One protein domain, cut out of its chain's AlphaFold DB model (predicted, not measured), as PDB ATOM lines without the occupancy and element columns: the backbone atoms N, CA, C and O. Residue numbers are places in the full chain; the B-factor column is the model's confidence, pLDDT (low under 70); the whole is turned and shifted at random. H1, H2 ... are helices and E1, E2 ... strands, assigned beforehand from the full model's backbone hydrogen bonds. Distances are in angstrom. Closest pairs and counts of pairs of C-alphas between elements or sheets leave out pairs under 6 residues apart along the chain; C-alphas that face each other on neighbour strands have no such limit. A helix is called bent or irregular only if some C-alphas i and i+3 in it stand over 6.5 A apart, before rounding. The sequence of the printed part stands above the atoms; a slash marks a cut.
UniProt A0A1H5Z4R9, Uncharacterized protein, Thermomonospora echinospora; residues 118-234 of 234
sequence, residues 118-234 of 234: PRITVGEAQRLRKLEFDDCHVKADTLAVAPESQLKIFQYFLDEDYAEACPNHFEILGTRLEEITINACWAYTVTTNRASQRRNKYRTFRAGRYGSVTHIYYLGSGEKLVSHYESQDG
ATOM      1  N   PRO A 118     184.936 136.237 118.623       88.81
ATOM      2  CA  PRO A 118     185.131 135.015 119.404       88.81
ATOM      3  C   PRO A 118     186.403 135.033 120.270       88.81
ATOM      4  O   PRO A 118     186.573 134.164 121.122       88.81
ATOM      5  N   ARG A 119     187.305 136.000 120.103       91.69
ATOM      6  CA  ARG A 119     188.486 136.184 120.941       91.69
ATOM      7  C   ARG A 119     188.412 137.501 121.708       91.69
ATOM      8  O   ARG A 119     188.573 138.586 121.159       91.69
ATOM      9  N   ILE A 120     188.278 137.394 123.025       92.25
ATOM     10  CA  ILE A 120     188.300 138.538 123.940       92.25
ATOM     11  C   ILE A 120     189.704 138.668 124.531       92.25
ATOM     12  O   ILE A 120     190.258 137.690 125.029       92.25
ATOM     13  N   THR A 121     190.276 139.875 124.510       91.25
ATOM     14  CA  THR A 121     191.581 140.157 125.133       91.25
ATOM     15  C   THR A 121     191.502 141.354 126.079       91.25
ATOM     16  O   THR A 121     191.028 142.429 125.711       91.25
ATOM     17  N   VAL A 122     192.013 141.170 127.297       89.94
ATOM     18  CA  VAL A 122     192.132 142.201 128.335       89.94
ATOM     19  C   VAL A 122     193.618 142.531 128.541       89.94
ATOM     20  O   VAL A 122     194.355 141.665 129.010       89.94
ATOM     21  N   GLY A 123     194.082 143.745 128.205       82.25
ATOM     22  CA  GLY A 123     195.524 144.066 128.092       82.25
ATOM     23  C   GLY A 123     195.953 145.515 128.386       82.25
ATOM     24  O   GLY A 123     195.244 146.246 129.073       82.25
ATOM     25  N   GLU A 124     197.141 145.914 127.898       67.25
ATOM     26  CA  GLU A 124     197.918 147.102 128.344       67.25
ATOM     27  C   GLU A 124     197.169 148.435 128.371       67.25
ATOM     28  O   GLU A 124     197.302 149.223 129.311       67.25
ATOM     29  N   ALA A 125     196.385 148.707 127.326       67.88
ATOM     30  CA  ALA A 125     195.701 149.986 127.164       67.88
ATOM     31  C   ALA A 125     194.577 150.190 128.194       67.88
ATOM     32  O   ALA A 125     194.048 151.293 128.337       67.88
ATOM     33  N   GLN A 126     194.207 149.132 128.914       83.81
ATOM     34  CA  GLN A 126     193.066 149.113 129.808       83.81
ATOM     35  C   GLN A 126     193.511 149.322 131.253       83.81
ATOM     36  O   GLN A 126     194.498 148.770 131.744       83.81
ATOM     37  N   ARG A 127     192.714 150.091 131.991       91.31
ATOM     38  CA  ARG A 127     192.886 150.283 133.440       91.31
ATOM     39  C   ARG A 127     192.062 149.299 134.263       91.31
ATOM     40  O   ARG A 127     191.850 149.544 135.456       91.31
ATOM     41  N   LEU A 128     191.601 148.218 133.633       94.25
ATOM     42  CA  LEU A 128     190.701 147.250 134.236       94.25
ATOM     43  C   LEU A 128     191.425 146.529 135.370       94.25
ATOM     44  O   LEU A 128     192.485 145.941 135.180       94.25
ATOM     45  N   ARG A 129     190.864 146.619 136.574       94.31
ATOM     46  CA  ARG A 129     191.380 145.991 137.797       94.31
ATOM     47  C   ARG A 129     190.526 144.816 138.228       94.31
ATOM     48  O   ARG A 129     191.052 143.898 138.856       94.31
ATOM     49  N   LYS A 130     189.240 144.849 137.893       95.75
ATOM     50  CA  LYS A 130     188.267 143.843 138.280       95.75
ATOM     51  C   LYS A 130     187.369 143.491 137.100       95.75
ATOM     52  O   LYS A 130     186.765 144.385 136.506       95.75
ATOM     53  N   LEU A 131     187.295 142.198 136.802       95.88
ATOM     54  CA  LEU A 131     186.442 141.619 135.773       95.88
ATOM     55  C   LEU A 131     185.673 140.445 136.374       95.88
ATOM     56  O   LEU A 131     186.285 139.474 136.820       95.88
ATOM     57  N   GLU A 132     184.350 140.560 136.394       96.50
ATOM     58  CA  GLU A 132     183.443 139.528 136.890       96.50
ATOM     59  C   GLU A 132     182.405 139.183 135.823       96.50
ATOM     60  O   GLU A 132     181.699 140.069 135.330       96.50
ATOM     61  N   PHE A 133     182.297 137.892 135.523       95.00
ATOM     62  CA  PHE A 133     181.182 137.297 134.800       95.00
ATOM     63  C   PHE A 133     180.424 136.378 135.746       95.00
ATOM     64  O   PHE A 133     181.031 135.551 136.426       95.00
ATOM     65  N   ASP A 134     179.114 136.542 135.774       94.25
ATOM     66  CA  ASP A 134     178.193 135.792 136.619       94.25
ATOM     67  C   ASP A 134     177.033 135.358 135.727       94.25
ATOM     68  O   ASP A 134     176.310 136.214 135.216       94.25
ATOM     69  N   ASP A 135     176.946 134.068 135.411       92.81
ATOM     70  CA  ASP A 135     175.924 133.475 134.540       92.81
ATOM     71  C   ASP A 135     175.772 134.205 133.196       92.81
ATOM     72  O   ASP A 135     174.687 134.498 132.711       92.81
ATOM     73  N   CYS A 136     176.890 134.600 132.587       91.56
ATOM     74  CA  CYS A 136     176.865 135.346 131.332       91.56
ATOM     75  C   CYS A 136     176.915 134.430 130.110       91.56
ATOM     76  O   CYS A 136     177.674 133.467 130.059       91.56
ATOM     77  N   HIS A 137     176.195 134.824 129.061       90.50
ATOM     78  CA  HIS A 137     176.329 134.241 127.737       90.50
ATOM     79  C   HIS A 137     177.526 134.845 126.994       90.50
ATOM     80  O   HIS A 137     177.376 135.815 126.244       90.50
ATOM     81  N   VAL A 138     178.713 134.267 127.184       87.38
ATOM     82  CA  VAL A 138     179.959 134.675 126.520       87.38
ATOM     83  C   VAL A 138     180.448 133.549 125.614       87.38
ATOM     84  O   VAL A 138     181.373 132.809 125.940       87.38
ATOM     85  N   LYS A 139     179.832 133.442 124.430       79.19
ATOM     86  CA  LYS A 139     180.244 132.504 123.371       79.19
ATOM     87  C   LYS A 139     181.508 133.002 122.662       79.19
ATOM     88  O   LYS A 139     181.455 133.464 121.529       79.19
ATOM     89  N   ALA A 140     182.624 132.954 123.376       85.44
ATOM     90  CA  ALA A 140     183.959 133.217 122.860       85.44
ATOM     91  C   ALA A 140     184.745 131.899 122.800       85.44
ATOM     92  O   ALA A 140     184.584 131.035 123.652       85.44
ATOM     93  N   ASP A 141     185.638 131.729 121.837       89.69
ATOM     94  CA  ASP A 141     186.582 130.614 121.851       89.69
ATOM     95  C   ASP A 141     187.639 130.816 122.934       89.69
ATOM     96  O   ASP A 141     188.060 129.873 123.604       89.69
ATOM     97  N   THR A 142     188.096 132.057 123.100       92.50
ATOM     98  CA  THR A 142     189.172 132.389 124.030       92.50
ATOM     99  C   THR A 142     188.916 133.708 124.738       92.50
ATOM    100  O   THR A 142     188.662 134.731 124.102       92.50
ATOM    101  N   LEU A 143     189.081 133.689 126.058       94.00
ATOM    102  CA  LEU A 143     189.218 134.877 126.888       94.00
ATOM    103  C   LEU A 143     190.658 134.945 127.404       94.00
ATOM    104  O   LEU A 143     191.083 134.124 128.217       94.00
ATOM    105  N   ALA A 144     191.410 135.928 126.914       92.94
ATOM    106  CA  ALA A 144     192.809 136.134 127.254       92.94
ATOM    107  C   ALA A 144     192.998 137.344 128.178       92.94
ATOM    108  O   ALA A 144     192.477 138.432 127.929       92.94
ATOM    109  N   VAL A 145     193.804 137.169 129.223       90.75
ATOM    110  CA  VAL A 145     194.349 138.246 130.051       90.75
ATOM    111  C   VAL A 145     195.825 138.381 129.702       90.75
ATOM    112  O   VAL A 145     196.626 137.477 129.960       90.75
ATOM    113  N   ALA A 146     196.169 139.506 129.085       87.81
ATOM    114  CA  ALA A 146     197.508 139.759 128.592       87.81
ATOM    115  C   ALA A 146     198.501 140.028 129.747       87.81
ATOM    116  O   ALA A 146     198.109 140.574 130.789       87.81
ATOM    117  N   PRO A 147     199.794 139.687 129.581       83.94
ATOM    118  CA  PRO A 147     200.834 139.849 130.608       83.94
ATOM    119  C   PRO A 147     200.923 141.219 131.261       83.94
ATOM    120  O   PRO A 147     201.192 141.333 132.458       83.94
ATOM    121  N   GLU A 148     200.693 142.251 130.472       85.44
ATOM    122  CA  GLU A 148     200.803 143.648 130.843       85.44
ATOM    123  C   GLU A 148     199.495 144.245 131.393       85.44
ATOM    124  O   GLU A 148     199.456 145.409 131.796       85.44
ATOM    125  N   SER A 149     198.435 143.435 131.479       88.31
ATOM    126  CA  SER A 149     197.159 143.820 132.076       88.31
ATOM    127  C   SER A 149     197.309 144.302 133.527       88.31
ATOM    128  O   SER A 149     198.087 143.764 134.322       88.31
ATOM    129  N   GLN A 150     196.502 145.297 133.908       88.75
ATOM    130  CA  GLN A 150     196.392 145.778 135.294       88.75
ATOM    131  C   GLN A 150     195.368 144.993 136.127       88.75
ATOM    132  O   GLN A 150     195.083 145.377 137.271       88.75
ATOM    133  N   LEU A 151     194.813 143.916 135.565       90.69
ATOM    134  CA  LEU A 151     193.783 143.116 136.204       90.69
ATOM    135  C   LEU A 151     194.320 142.479 137.489       90.69
ATOM    136  O   LEU A 151     195.393 141.876 137.515       90.69
ATOM    137  N   LYS A 152     193.555 142.630 138.569       89.69
ATOM    138  CA  LYS A 152     193.844 142.073 139.896       89.69
ATOM    139  C   LYS A 152     192.873 140.966 140.268       89.69
ATOM    140  O   LYS A 152     193.271 140.020 140.934       89.69
ATOM    141  N   ILE A 153     191.616 141.097 139.862       91.56
ATOM    142  CA  ILE A 153     190.556 140.148 140.187       91.56
ATOM    143  C   ILE A 153     189.914 139.709 138.879       91.56
ATOM    144  O   ILE A 153     189.390 140.545 138.138       91.56
ATOM    145  N   PHE A 154     189.967 138.405 138.620       93.19
ATOM    146  CA  PHE A 154     189.234 137.756 137.542       93.19
ATOM    147  C   PHE A 154     188.306 136.701 138.136       93.19
ATOM    148  O   PHE A 154     188.775 135.758 138.781       93.19
ATOM    149  N   GLN A 155     187.006 136.865 137.918       93.75
ATOM    150  CA  GLN A 155     186.004 135.901 138.344       93.75
ATOM    151  C   GLN A 155     185.095 135.521 137.181       93.75
ATOM    152  O   GLN A 155     184.627 136.381 136.432       93.75
ATOM    153  N   TYR A 156     184.847 134.224 137.059       92.88
ATOM    154  CA  TYR A 156     183.940 133.647 136.088       92.88
ATOM    155  C   TYR A 156     183.101 132.574 136.783       92.88
ATOM    156  O   TYR A 156     183.637 131.545 137.204       92.88
ATOM    157  N   PHE A 157     181.806 132.835 136.920       91.19
ATOM    158  CA  PHE A 157     180.818 131.915 137.466       91.19
ATOM    159  C   PHE A 157     179.789 131.587 136.389       91.19
ATOM    160  O   PHE A 157     179.325 132.486 135.686       91.19
ATOM    161  N   LEU A 158     179.490 130.301 136.235       88.81
ATOM    162  CA  LEU A 158     178.517 129.807 135.273       88.81
ATOM    163  C   LEU A 158     177.831 128.570 135.839       88.81
ATOM    164  O   LEU A 158     178.484 127.534 136.029       88.81
ATOM    165  N   ASP A 159     176.540 128.685 136.107       84.81
ATOM    166  CA  ASP A 159     175.709 127.556 136.504       84.81
ATOM    167  C   ASP A 159     175.293 126.665 135.307       84.81
ATOM    168  O   ASP A 159     175.785 126.802 134.180       84.81
ATOM    169  N   GLU A 160     174.447 125.665 135.574       78.12
ATOM    170  CA  GLU A 160     174.001 124.685 134.577       78.12
ATOM    171  C   GLU A 160     173.067 125.263 133.501       78.12
ATOM    172  O   GLU A 160     173.083 124.774 132.370       78.12
ATOM    173  N   ASP A 161     172.331 126.336 133.799       79.69
ATOM    174  CA  ASP A 161     171.368 126.945 132.873       79.69
ATOM    175  C   ASP A 161     172.069 127.736 131.753       79.69
ATOM    176  O   ASP A 161     171.484 128.002 130.700       79.69
ATOM    177  N   TYR A 162     173.350 128.071 131.949       74.88
ATOM    178  CA  TYR A 162     174.167 128.863 131.021       74.88
ATOM    179  C   TYR A 162     175.346 128.062 130.431       74.88
ATOM    180  O   TYR A 162     176.214 128.631 129.761       74.88
ATOM    181  N   ALA A 163     175.385 126.741 130.644       66.94
ATOM    182  CA  ALA A 163     176.556 125.889 130.413       66.94
ATOM    183  C   ALA A 163     177.132 125.949 128.979       66.94
ATOM    184  O   ALA A 163     178.349 125.947 128.800       66.94
ATOM    185  N   GLU A 164     176.290 126.099 127.949       67.19
ATOM    186  CA  GLU A 164     176.721 126.187 126.538       67.19
ATOM    187  C   GLU A 164     177.270 127.567 126.118       67.19
ATOM    188  O   GLU A 164     177.525 127.823 124.935       67.19
ATOM    189  N   ALA A 165     177.409 128.503 127.057       75.69
ATOM    190  CA  ALA A 165     177.785 129.883 126.774       75.69
ATOM    191  C   ALA A 165     179.074 130.324 127.487       75.69
ATOM    192  O   ALA A 165     179.250 131.506 127.784       75.69
ATOM    193  N   CYS A 166     179.971 129.364 127.728       79.88
ATOM    194  CA  CYS A 166     181.293 129.567 128.310       79.88
ATOM    195  C   CYS A 166     182.384 129.755 127.248       79.88
ATOM    196  O   CYS A 166     182.347 129.076 126.219       79.88
ATOM    197  N   PRO A 167     183.435 130.546 127.536       87.62
ATOM    198  CA  PRO A 167     184.686 130.421 126.821       87.62
ATOM    199  C   PRO A 167     185.269 129.010 126.913       87.62
ATOM    200  O   PRO A 167     185.425 128.467 128.008       87.62
ATOM    201  N   ASN A 168     185.656 128.440 125.770       86.75
ATOM    202  CA  ASN A 168     186.335 127.138 125.725       86.75
ATOM    203  C   ASN A 168     187.747 127.215 126.333       86.75
ATOM    204  O   ASN A 168     188.268 126.239 126.887       86.75
ATOM    205  N   HIS A 169     188.378 128.388 126.219       92.25
ATOM    206  CA  HIS A 169     189.739 128.629 126.665       92.25
ATOM    207  C   HIS A 169     189.889 129.919 127.475       92.25
ATOM    208  O   HIS A 169     189.514 131.002 127.028       92.25
ATOM    209  N   PHE A 170     190.538 129.814 128.631       92.38
ATOM    210  CA  PHE A 170     191.009 130.945 129.422       92.38
ATOM    211  C   PHE A 170     192.536 131.005 129.360       92.38
ATOM    212  O   PHE A 170     193.219 130.105 129.848       92.38
ATOM    213  N   GLU A 171     193.092 132.072 128.794       92.06
ATOM    214  CA  GLU A 171     194.541 132.270 128.702       92.06
ATOM    215  C   GLU A 171     194.982 133.372 129.669       92.06
ATOM    216  O   GLU A 171     194.653 134.537 129.487       92.06
ATOM    217  N   ILE A 172     195.727 133.019 130.721       88.00
ATOM    218  CA  ILE A 172     196.136 133.960 131.774       88.00
ATOM    219  C   ILE A 172     197.658 133.913 131.946       88.00
ATOM    220  O   ILE A 172     198.217 133.194 132.790       88.00
ATOM    221  N   LEU A 173     198.357 134.695 131.128       80.94
ATOM    222  CA  LEU A 173     199.814 134.681 131.025       80.94
ATOM    223  C   LEU A 173     200.408 135.938 131.655       80.94
ATOM    224  O   LEU A 173     200.041 137.028 131.270       80.94
ATOM    225  N   GLY A 174     201.373 135.817 132.573       67.56
ATOM    226  CA  GLY A 174     202.259 136.919 132.984       67.56
ATOM    227  C   GLY A 174     201.678 138.016 133.897       67.56
ATOM    228  O   GLY A 174     202.465 138.742 134.514       67.56
ATOM    229  N   THR A 175     200.356 138.106 134.054       68.62
ATOM    230  CA  THR A 175     199.672 139.126 134.874       68.62
ATOM    231  C   THR A 175     199.843 138.904 136.385       68.62
ATOM    232  O   THR A 175     199.961 137.772 136.861       68.62
ATOM    233  N   ARG A 176     199.838 139.989 137.178       71.00
ATOM    234  CA  ARG A 176     199.795 139.936 138.656       71.00
ATOM    235  C   ARG A 176     198.351 139.911 139.167       71.00
ATOM    236  O   ARG A 176     197.887 140.902 139.727       71.00
ATOM    237  N   LEU A 177     197.658 138.792 138.993       77.69
ATOM    238  CA  LEU A 177     196.324 138.642 139.571       77.69
ATOM    239  C   LEU A 177     196.460 138.391 141.075       77.69
ATOM    240  O   LEU A 177     197.329 137.661 141.528       77.69
ATOM    241  N   GLU A 178     195.639 139.044 141.882       83.56
ATOM    242  CA  GLU A 178     195.516 138.749 143.308       83.56
ATOM    243  C   GLU A 178     194.580 137.548 143.506       83.56
ATOM    244  O   GLU A 178     194.844 136.694 144.356       83.56
ATOM    245  N   GLU A 179     193.556 137.443 142.657       84.75
ATOM    246  CA  GLU A 179     192.531 136.407 142.702       84.75
ATOM    247  C   GLU A 179     192.128 135.948 141.295       84.75
ATOM    248  O   GLU A 179     191.892 136.769 140.402       84.75
ATOM    249  N   ILE A 180     192.038 134.626 141.124       87.69
ATOM    250  CA  ILE A 180     191.444 133.980 139.953       87.69
ATOM    251  C   ILE A 180     190.444 132.938 140.433       87.69
ATOM    252  O   ILE A 180     190.837 131.955 141.068       87.69
ATOM    253  N   THR A 181     189.181 133.123 140.068       89.50
ATOM    254  CA  THR A 181     188.123 132.154 140.345       89.50
ATOM    255  C   THR A 181     187.398 131.825 139.049       89.50
ATOM    256  O   THR A 181     186.808 132.703 138.433       89.50
ATOM    257  N   ILE A 182     187.456 130.563 138.631       89.38
ATOM    258  CA  ILE A 182     186.655 130.033 137.526       89.38
ATOM    259  C   ILE A 182     185.865 128.858 138.083       89.38
ATOM    260  O   ILE A 182     186.446 127.870 138.537       89.38
ATOM    261  N   ASN A 183     184.547 128.991 138.087       87.62
ATOM    262  CA  ASN A 183     183.616 127.946 138.473       87.62
ATOM    263  C   ASN A 183     182.544 127.848 137.393       87.62
ATOM    264  O   ASN A 183     181.652 128.690 137.343       87.62
ATOM    265  N   ALA A 184     182.671 126.858 136.514       84.62
ATOM    266  CA  ALA A 184     181.760 126.689 135.394       84.62
ATOM    267  C   ALA A 184     181.226 125.257 135.346       84.62
ATOM    268  O   ALA A 184     182.003 124.303 135.415       84.62
ATOM    269  N   CYS A 185     179.916 125.096 135.171       81.88
ATOM    270  CA  CYS A 185     179.257 123.809 134.926       81.88
ATOM    271  C   CYS A 185     179.486 123.275 133.493       81.88
ATOM    272  O   CYS A 185     178.592 122.676 132.907       81.88
ATOM    273  N   TRP A 186     180.677 123.489 132.919       82.44
ATOM    274  CA  TRP A 186     181.044 123.071 131.561       82.44
ATOM    275  C   TRP A 186     182.532 122.721 131.453       82.44
ATOM    276  O   TRP A 186     183.324 123.040 132.342       82.44
ATOM    277  N   ALA A 187     182.923 122.046 130.372       84.44
ATOM    278  CA  ALA A 187     184.320 121.735 130.097       84.44
ATOM    279  C   ALA A 187     185.083 122.979 129.622       84.44
ATOM    280  O   ALA A 187     184.709 123.606 128.634       84.44
ATOM    281  N   TYR A 188     186.185 123.314 130.291       87.19
ATOM    282  CA  TYR A 188     187.046 124.421 129.877       87.19
ATOM    283  C   TYR A 188     188.525 124.102 130.049       87.19
ATOM    284  O   TYR A 188     188.952 123.279 130.866       87.19
ATOM    285  N   THR A 189     189.335 124.802 129.261       90.31
ATOM    286  CA  THR A 189     190.788 124.774 129.399       90.31
ATOM    287  C   THR A 189     191.278 126.093 129.971       90.31
ATOM    288  O   THR A 189     190.902 127.155 129.488       90.31
ATOM    289  N   VAL A 190     192.171 126.039 130.956       89.50
ATOM    290  CA  VAL A 190     192.887 127.213 131.457       89.50
ATOM    291  C   VAL A 190     194.383 127.062 131.191       89.50
ATOM    292  O   VAL A 190     194.995 126.071 131.580       89.50
ATOM    293  N   THR A 191     194.990 128.049 130.535       89.25
ATOM    294  CA  THR A 191     196.441 128.145 130.344       89.25
ATOM    295  C   THR A 191     197.024 129.185 131.290       89.25
ATOM    296  O   THR A 191     196.596 130.337 131.315       89.25
ATOM    297  N   THR A 192     198.066 128.805 132.032       85.12
ATOM    298  CA  THR A 192     198.837 129.728 132.881       85.12
ATOM    299  C   THR A 192     200.341 129.511 132.718       85.12
ATOM    300  O   THR A 192     200.780 128.445 132.286       85.12
ATOM    301  N   ASN A 193     201.158 130.484 133.121       76.75
ATOM    302  CA  ASN A 193     202.616 130.337 133.171       76.75
ATOM    303  C   ASN A 193     203.176 130.531 134.592       76.75
ATOM    304  O   ASN A 193     202.479 130.958 135.520       76.75
ATOM    305  N   ARG A 194     204.463 130.205 134.776       69.69
ATOM    306  CA  ARG A 194     205.164 130.305 136.072       69.69
ATOM    307  C   ARG A 194     205.108 131.704 136.697       69.69
ATOM    308  O   ARG A 194     205.066 131.824 137.925       69.69
ATOM    309  N   ALA A 195     205.097 132.750 135.871       67.69
ATOM    310  CA  ALA A 195     205.011 134.137 136.323       67.69
ATOM    311  C   ALA A 195     203.635 134.460 136.927       67.69
ATOM    312  O   ALA A 195     203.592 135.082 137.990       67.69
ATOM    313  N   SER A 196     202.547 133.976 136.317       65.50
ATOM    314  CA  SER A 196     201.195 134.069 136.879       65.50
ATOM    315  C   SER A 196     201.114 133.311 138.210       65.50
ATOM    316  O   SER A 196     200.643 133.835 139.214       65.50
ATOM    317  N   GLN A 197     201.657 132.090 138.282       61.97
ATOM    318  CA  GLN A 197     201.503 131.254 139.478       61.97
ATOM    319  C   GLN A 197     202.125 131.837 140.753       61.97
ATOM    320  O   GLN A 197     201.485 131.843 141.800       61.97
ATOM    321  N   ARG A 198     203.363 132.338 140.701       61.34
ATOM    322  CA  ARG A 198     204.035 132.864 141.907       61.34
ATOM    323  C   ARG A 198     203.365 134.108 142.491       61.34
ATOM    324  O   ARG A 198     203.671 134.482 143.618       61.34
ATOM    325  N   ARG A 199     202.527 134.783 141.707       63.03
ATOM    326  CA  ARG A 199     201.974 136.097 142.045       63.03
ATOM    327  C   ARG A 199     200.506 136.036 142.463       63.03
ATOM    328  O   ARG A 199     200.063 136.945 143.158       63.03
ATOM    329  N   ASN A 200     199.811 134.952 142.120       61.88
ATOM    330  CA  ASN A 200     198.399 134.760 142.428       61.88
ATOM    331  C   ASN A 200     198.209 134.182 143.829       61.88
ATOM    332  O   ASN A 200     198.614 133.044 144.087       61.88
ATOM    333  N   LYS A 201     197.575 134.965 144.712       63.84
ATOM    334  CA  LYS A 201     197.341 134.597 146.118       63.84
ATOM    335  C   LYS A 201     196.262 133.528 146.248       63.84
ATOM    336  O   LYS A 201     196.451 132.575 146.993       63.84
ATOM    337  N   TYR A 202     195.174 133.672 145.493       68.88
ATOM    338  CA  TYR A 202     194.041 132.752 145.518       68.88
ATOM    339  C   TYR A 202     193.709 132.285 144.104       68.88
ATOM    340  O   TYR A 202     193.593 133.094 143.181       68.88
ATOM    341  N   ARG A 203     193.616 130.965 143.932       74.62
ATOM    342  CA  ARG A 203     193.300 130.316 142.659       74.62
ATOM    343  C   ARG A 203     192.318 129.187 142.899       74.62
ATOM    344  O   ARG A 203     192.660 128.218 143.571       74.62
ATOM    345  N   THR A 204     191.145 129.319 142.303       80.38
ATOM    346  CA  THR A 204     190.093 128.311 142.354       80.38
ATOM    347  C   THR A 204     189.670 128.001 140.929       80.38
ATOM    348  O   THR A 204     189.126 128.865 140.245       80.38
ATOM    349  N   PHE A 205     189.929 126.773 140.490       80.56
ATOM    350  CA  PHE A 205     189.405 126.230 139.242       80.56
ATOM    351  C   PHE A 205     188.493 125.071 139.606       80.56
ATOM    352  O   PHE A 205     188.946 124.084 140.185       80.56
ATOM    353  N   ARG A 206     187.201 125.231 139.339       78.50
ATOM    354  CA  ARG A 206     186.189 124.206 139.567       78.50
ATOM    355  C   ARG A 206     185.430 123.968 138.277       78.50
ATOM    356  O   ARG A 206     185.101 124.914 137.560       78.50
ATOM    357  N   ALA A 207     185.200 122.698 137.997       71.31
ATOM    358  CA  ALA A 207     184.161 122.271 137.089       71.31
ATOM    359  C   ALA A 207     182.950 121.901 137.942       71.31
ATOM    360  O   ALA A 207     183.098 121.162 138.918       71.31
ATOM    361  N   GLY A 208     181.788 122.448 137.602       65.50
ATOM    362  CA  GLY A 208     180.523 122.012 138.180       65.50
ATOM    363  C   GLY A 208     180.114 120.631 137.663       65.50
ATOM    364  O   GLY A 208     180.859 119.978 136.931       65.50
ATOM    365  N   ARG A 209     178.892 120.223 138.008       66.00
ATOM    366  CA  ARG A 209     178.348 118.859 137.864       66.00
ATOM    367  C   ARG A 209     178.548 118.187 136.495       66.00
ATOM    368  O   ARG A 209     178.664 116.968 136.436       66.00
ATOM    369  N   TYR A 210     178.622 118.968 135.415       66.19
ATOM    370  CA  TYR A 210     178.745 118.481 134.031       66.19
ATOM    371  C   TYR A 210     180.037 118.918 133.324       66.19
ATOM    372  O   TYR A 210     180.168 118.766 132.110       66.19
ATOM    373  N   GLY A 211     180.988 119.497 134.059       69.31
ATOM    374  CA  GLY A 211     182.208 120.058 133.492       69.31
ATOM    375  C   GLY A 211     183.461 119.223 133.741       69.31
ATOM    376  O   GLY A 211     183.502 118.297 134.549       69.31
ATOM    377  N   SER A 212     184.540 119.644 133.091       76.44
ATOM    378  CA  SER A 212     185.907 119.248 133.423       76.44
ATOM    379  C   SER A 212     186.846 120.440 133.258       76.44
ATOM    380  O   SER A 212     186.568 121.382 132.514       76.44
ATOM    381  N   VAL A 213     187.971 120.415 133.966       83.00
ATOM    382  CA  VAL A 213     189.014 121.434 133.859       83.00
ATOM    383  C   VAL A 213     190.275 120.796 133.315       83.00
ATOM    384  O   VAL A 213     190.864 119.921 133.947       83.00
ATOM    385  N   THR A 214     190.745 121.293 132.177       83.50
ATOM    386  CA  THR A 214     192.111 121.030 131.716       83.50
ATOM    387  C   THR A 214     192.989 122.227 132.042       83.50
ATOM    388  O   THR A 214     192.829 123.307 131.476       83.50
ATOM    389  N   HIS A 215     193.950 122.054 132.942       84.50
ATOM    390  CA  HIS A 215     194.916 123.089 133.288       84.50
ATOM    391  C   HIS A 215     196.243 122.827 132.582       84.50
ATOM    392  O   HIS A 215     196.954 121.862 132.853       84.50
ATOM    393  N   ILE A 216     196.577 123.723 131.658       81.94
ATOM    394  CA  ILE A 216     197.842 123.749 130.937       81.94
ATOM    395  C   ILE A 216     198.783 124.731 131.633       81.94
ATOM    396  O   ILE A 216     198.472 125.912 131.813       81.94
ATOM    397  N   TYR A 217     199.968 124.257 131.996       77.44
ATOM    398  CA  TYR A 217     200.957 125.050 132.705       77.44
ATOM    399  C   TYR A 217     202.303 125.078 131.985       77.44
ATOM    400  O   TYR A 217     202.922 124.039 131.787       77.44
ATOM    401  N   TYR A 218     202.787 126.280 131.662       75.56
ATOM    402  CA  TYR A 218     204.111 126.478 131.066       75.56
ATOM    403  C   TYR A 218     205.170 126.821 132.123       75.56
ATOM    404  O   TYR A 218     205.079 127.840 132.823       75.56
ATOM    405  N   LEU A 219     206.219 125.993 132.189       63.00
ATOM    406  CA  LEU A 219     207.323 126.099 133.155       63.00
ATOM    407  C   LEU A 219     208.386 127.154 132.784       63.00
ATOM    408  O   LEU A 219     209.200 127.527 133.635       63.00
ATOM    409  N   GLY A 220     208.337 127.683 131.555       56.03
ATOM    410  CA  GLY A 220     209.235 128.724 131.030       56.03
ATOM    411  C   GLY A 220     210.348 128.217 130.100       56.03
ATOM    412  O   GLY A 220     210.934 129.022 129.389       56.03
ATOM    413  N   SER A 221     210.600 126.906 130.058       55.94
ATOM    414  CA  SER A 221     211.594 126.215 129.209       55.94
ATOM    415  C   SER A 221     211.006 125.621 127.916       55.94
ATOM    416  O   SER A 221     211.699 124.917 127.193       55.94
ATOM    417  N   GLY A 222     209.716 125.852 127.641       59.28
ATOM    418  CA  GLY A 222     208.945 125.097 126.642       59.28
ATOM    419  C   GLY A 222     208.311 123.813 127.199       59.28
ATOM    420  O   GLY A 222     207.440 123.234 126.558       59.28
ATOM    421  N   GLU A 223     208.669 123.410 128.421       59.47
ATOM    422  CA  GLU A 223     208.020 122.303 129.125       59.47
ATOM    423  C   GLU A 223     206.610 122.694 129.590       59.47
ATOM    424  O   GLU A 223     206.387 123.771 130.168       59.47
ATOM    425  N   LYS A 224     205.662 121.785 129.345       74.56
ATOM    426  CA  LYS A 224     204.252 121.912 129.704       74.56
ATOM    427  C   LYS A 224     203.870 120.820 130.697       74.56
ATOM    428  O   LYS A 224     204.067 119.641 130.424       74.56
ATOM    429  N   LEU A 225     203.280 121.217 131.817       72.25
ATOM    430  CA  LEU A 225     202.579 120.315 132.723       72.25
ATOM    431  C   LEU A 225     201.083 120.413 132.431       72.25
ATOM    432  O   LEU A 225     200.557 121.513 132.254       72.25
ATOM    433  N   VAL A 226     200.413 119.271 132.346       77.25
ATOM    434  CA  VAL A 226     198.965 119.203 132.143       77.25
ATOM    435  C   VAL A 226     198.359 118.509 133.343       77.25
ATOM    436  O   VAL A 226     198.767 117.397 133.673       77.25
ATOM    437  N   SER A 227     197.414 119.167 133.999       76.38
ATOM    438  CA  SER A 227     196.549 118.536 134.988       76.38
ATOM    439  C   SER A 227     195.111 118.550 134.489       76.38
ATOM    440  O   SER A 227     194.632 119.544 133.945       76.38
ATOM    441  N   HIS A 228     194.434 117.422 134.661       73.38
ATOM    442  CA  HIS A 228     193.025 117.258 134.337       73.38
ATOM    443  C   HIS A 228     192.257 117.035 135.636       73.38
ATOM    444  O   HIS A 228     192.680 116.240 136.477       73.38
ATOM    445  N   TYR A 229     191.154 117.757 135.801       72.06
ATOM    446  CA  TYR A 229     190.242 117.638 136.930       72.06
ATOM    447  C   TYR A 229     188.844 117.369 136.374       72.06
ATOM    448  O   TYR A 229     188.359 118.122 135.532       72.06
ATOM    449  N   GLU A 230     188.203 116.305 136.834       64.69
ATOM    450  CA  GLU A 230     186.806 116.001 136.512       64.69
ATOM    451  C   GLU A 230     185.891 116.488 137.644       64.69
ATOM    452  O   GLU A 230     186.372 116.796 138.740       64.69
ATOM    453  N   SER A 231     184.588 116.605 137.362       58.78
ATOM    454  CA  SER A 231     183.569 116.962 138.358       58.78
ATOM    455  C   SER A 231     183.735 116.124 139.632       58.78
ATOM    456  O   SER A 231     183.845 114.900 139.572       58.78
ATOM    457  N   GLN A 232     183.764 116.790 140.790       55.06
ATOM    458  CA  GLN A 232     183.779 116.122 142.099       55.06
ATOM    459  C   GLN A 232     182.367 115.817 142.619       55.06
ATOM    460  O   GLN A 232     182.231 115.100 143.609       55.06
ATOM    461  N   ASP A 233     181.338 116.323 141.935       51.84
ATOM    462  CA  ASP A 233     179.931 116.151 142.283       51.84
ATOM    463  C   ASP A 233     179.320 115.075 141.369       51.84
ATOM    464  O   ASP A 233     178.595 115.379 140.416       51.84
ATOM    465  N   GLY A 234     179.704 113.818 141.621       42.47
ATOM    466  CA  GLY A 234     179.089 112.615 141.045       42.47
ATOM    467  C   GLY A 234     177.937 112.104 141.896       42.47
ATOM    468  O   GLY A 234     178.123 112.024 143.131       42.47
TER     469      GLY A 234
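Overview. This is residues 118 to 234 of the 234 residues of an uncharacterized protein of Thermomonospora echinospora (UniProt A0A1H5Z4R9). Look for a chain wound in stacked, flattened turns, a short solenoid: its strands fall alternately into two walls, E1, E3, E5, E7, E9 and E2, E4, E6, E8, which face each other as a sandwich. The hairpin E9 and E10 ends the stack; H1 and H2 sit in the turns at opposite ends of the strands. The 117 printed residues have ten named strands and two named helices, in the order E1 E2 E3 E4 H1 E5 E6 E7 H2 E8 E9 E10, mostly strand. The larger sheet, E1 E3 E5 E7 E9 E10, is mixed; the other, E2 E4 E6 E8, is parallel. The whole is compact, with a radius of gyration of the C-alphas of 13.5 A and spans of 36 by 31 by 25 A.

Arrangement. Begin in the larger, twisted sheet, with E1, residues 119 to 122, E3, 142 to 145, E5, 169 to 172, E7, 188 to 193, E9, 212 to 218, and E10, 224 to 230. Neighbours are parallel from E1 to E9: find N 120 and O 142 at 2.9 A, N 143 and O 169 at 2.9 A, N 170 and O 189 at 2.8 A, and N 190 and O 214 at 2.9 A, within hydrogen-bond range. E9 and E10 are an antiparallel hairpin, with N 215 and O 227 at 2.8 A. The second sheet has E2, residues 130 to 134, E4, 153 to 158, E6, 179 to 184, and E8, 202 to 207, with N 133 and O 155 at 2.9 A, N 156 and O 181 at 2.8 A, and N 182 and O 204 at 2.9 A. In the sandwich, two sheets face to face, the facing parts are 10.4 A centre to centre. H1, residues 160 to 165, only grazes the second sheet; H2, residues 194 to 199, only grazes the larger one with residues 194 to 197. H1 is irregular, C-alphas 161 and 164 being 8.3 A apart. Within hydrogen-bond range, H1 has 0 of 2 O i to N i+4 pairs and 2 of 3 O i to N i+3 pairs; H2 has 1 of 2 O i to N i+4 pairs.

Along the chain. Find C-alpha 119, where E1 begins, at (188.486, 136.184, 120.941). E9 runs 19.7 A from C-alpha 212 at (185.907, 119.248, 133.423), and E10 runs 19.6 A to C-alpha 230 at (186.806, 116.001, 136.512). E7 measures 17.0 A, E8 16.7 A, E4 16.6 A and E6 16.2 A.

Size, cuts and confidence. The C-alphas farthest apart are those of Ala 125 and Gly 234, 43.2 A. The printed part has no cut, and no link is long. Mean pLDDT of the printed part is 80.0; 29 residues are under 70, among them 194 to 202, 219 to 223 and 230 to 234, the last being the chain's end.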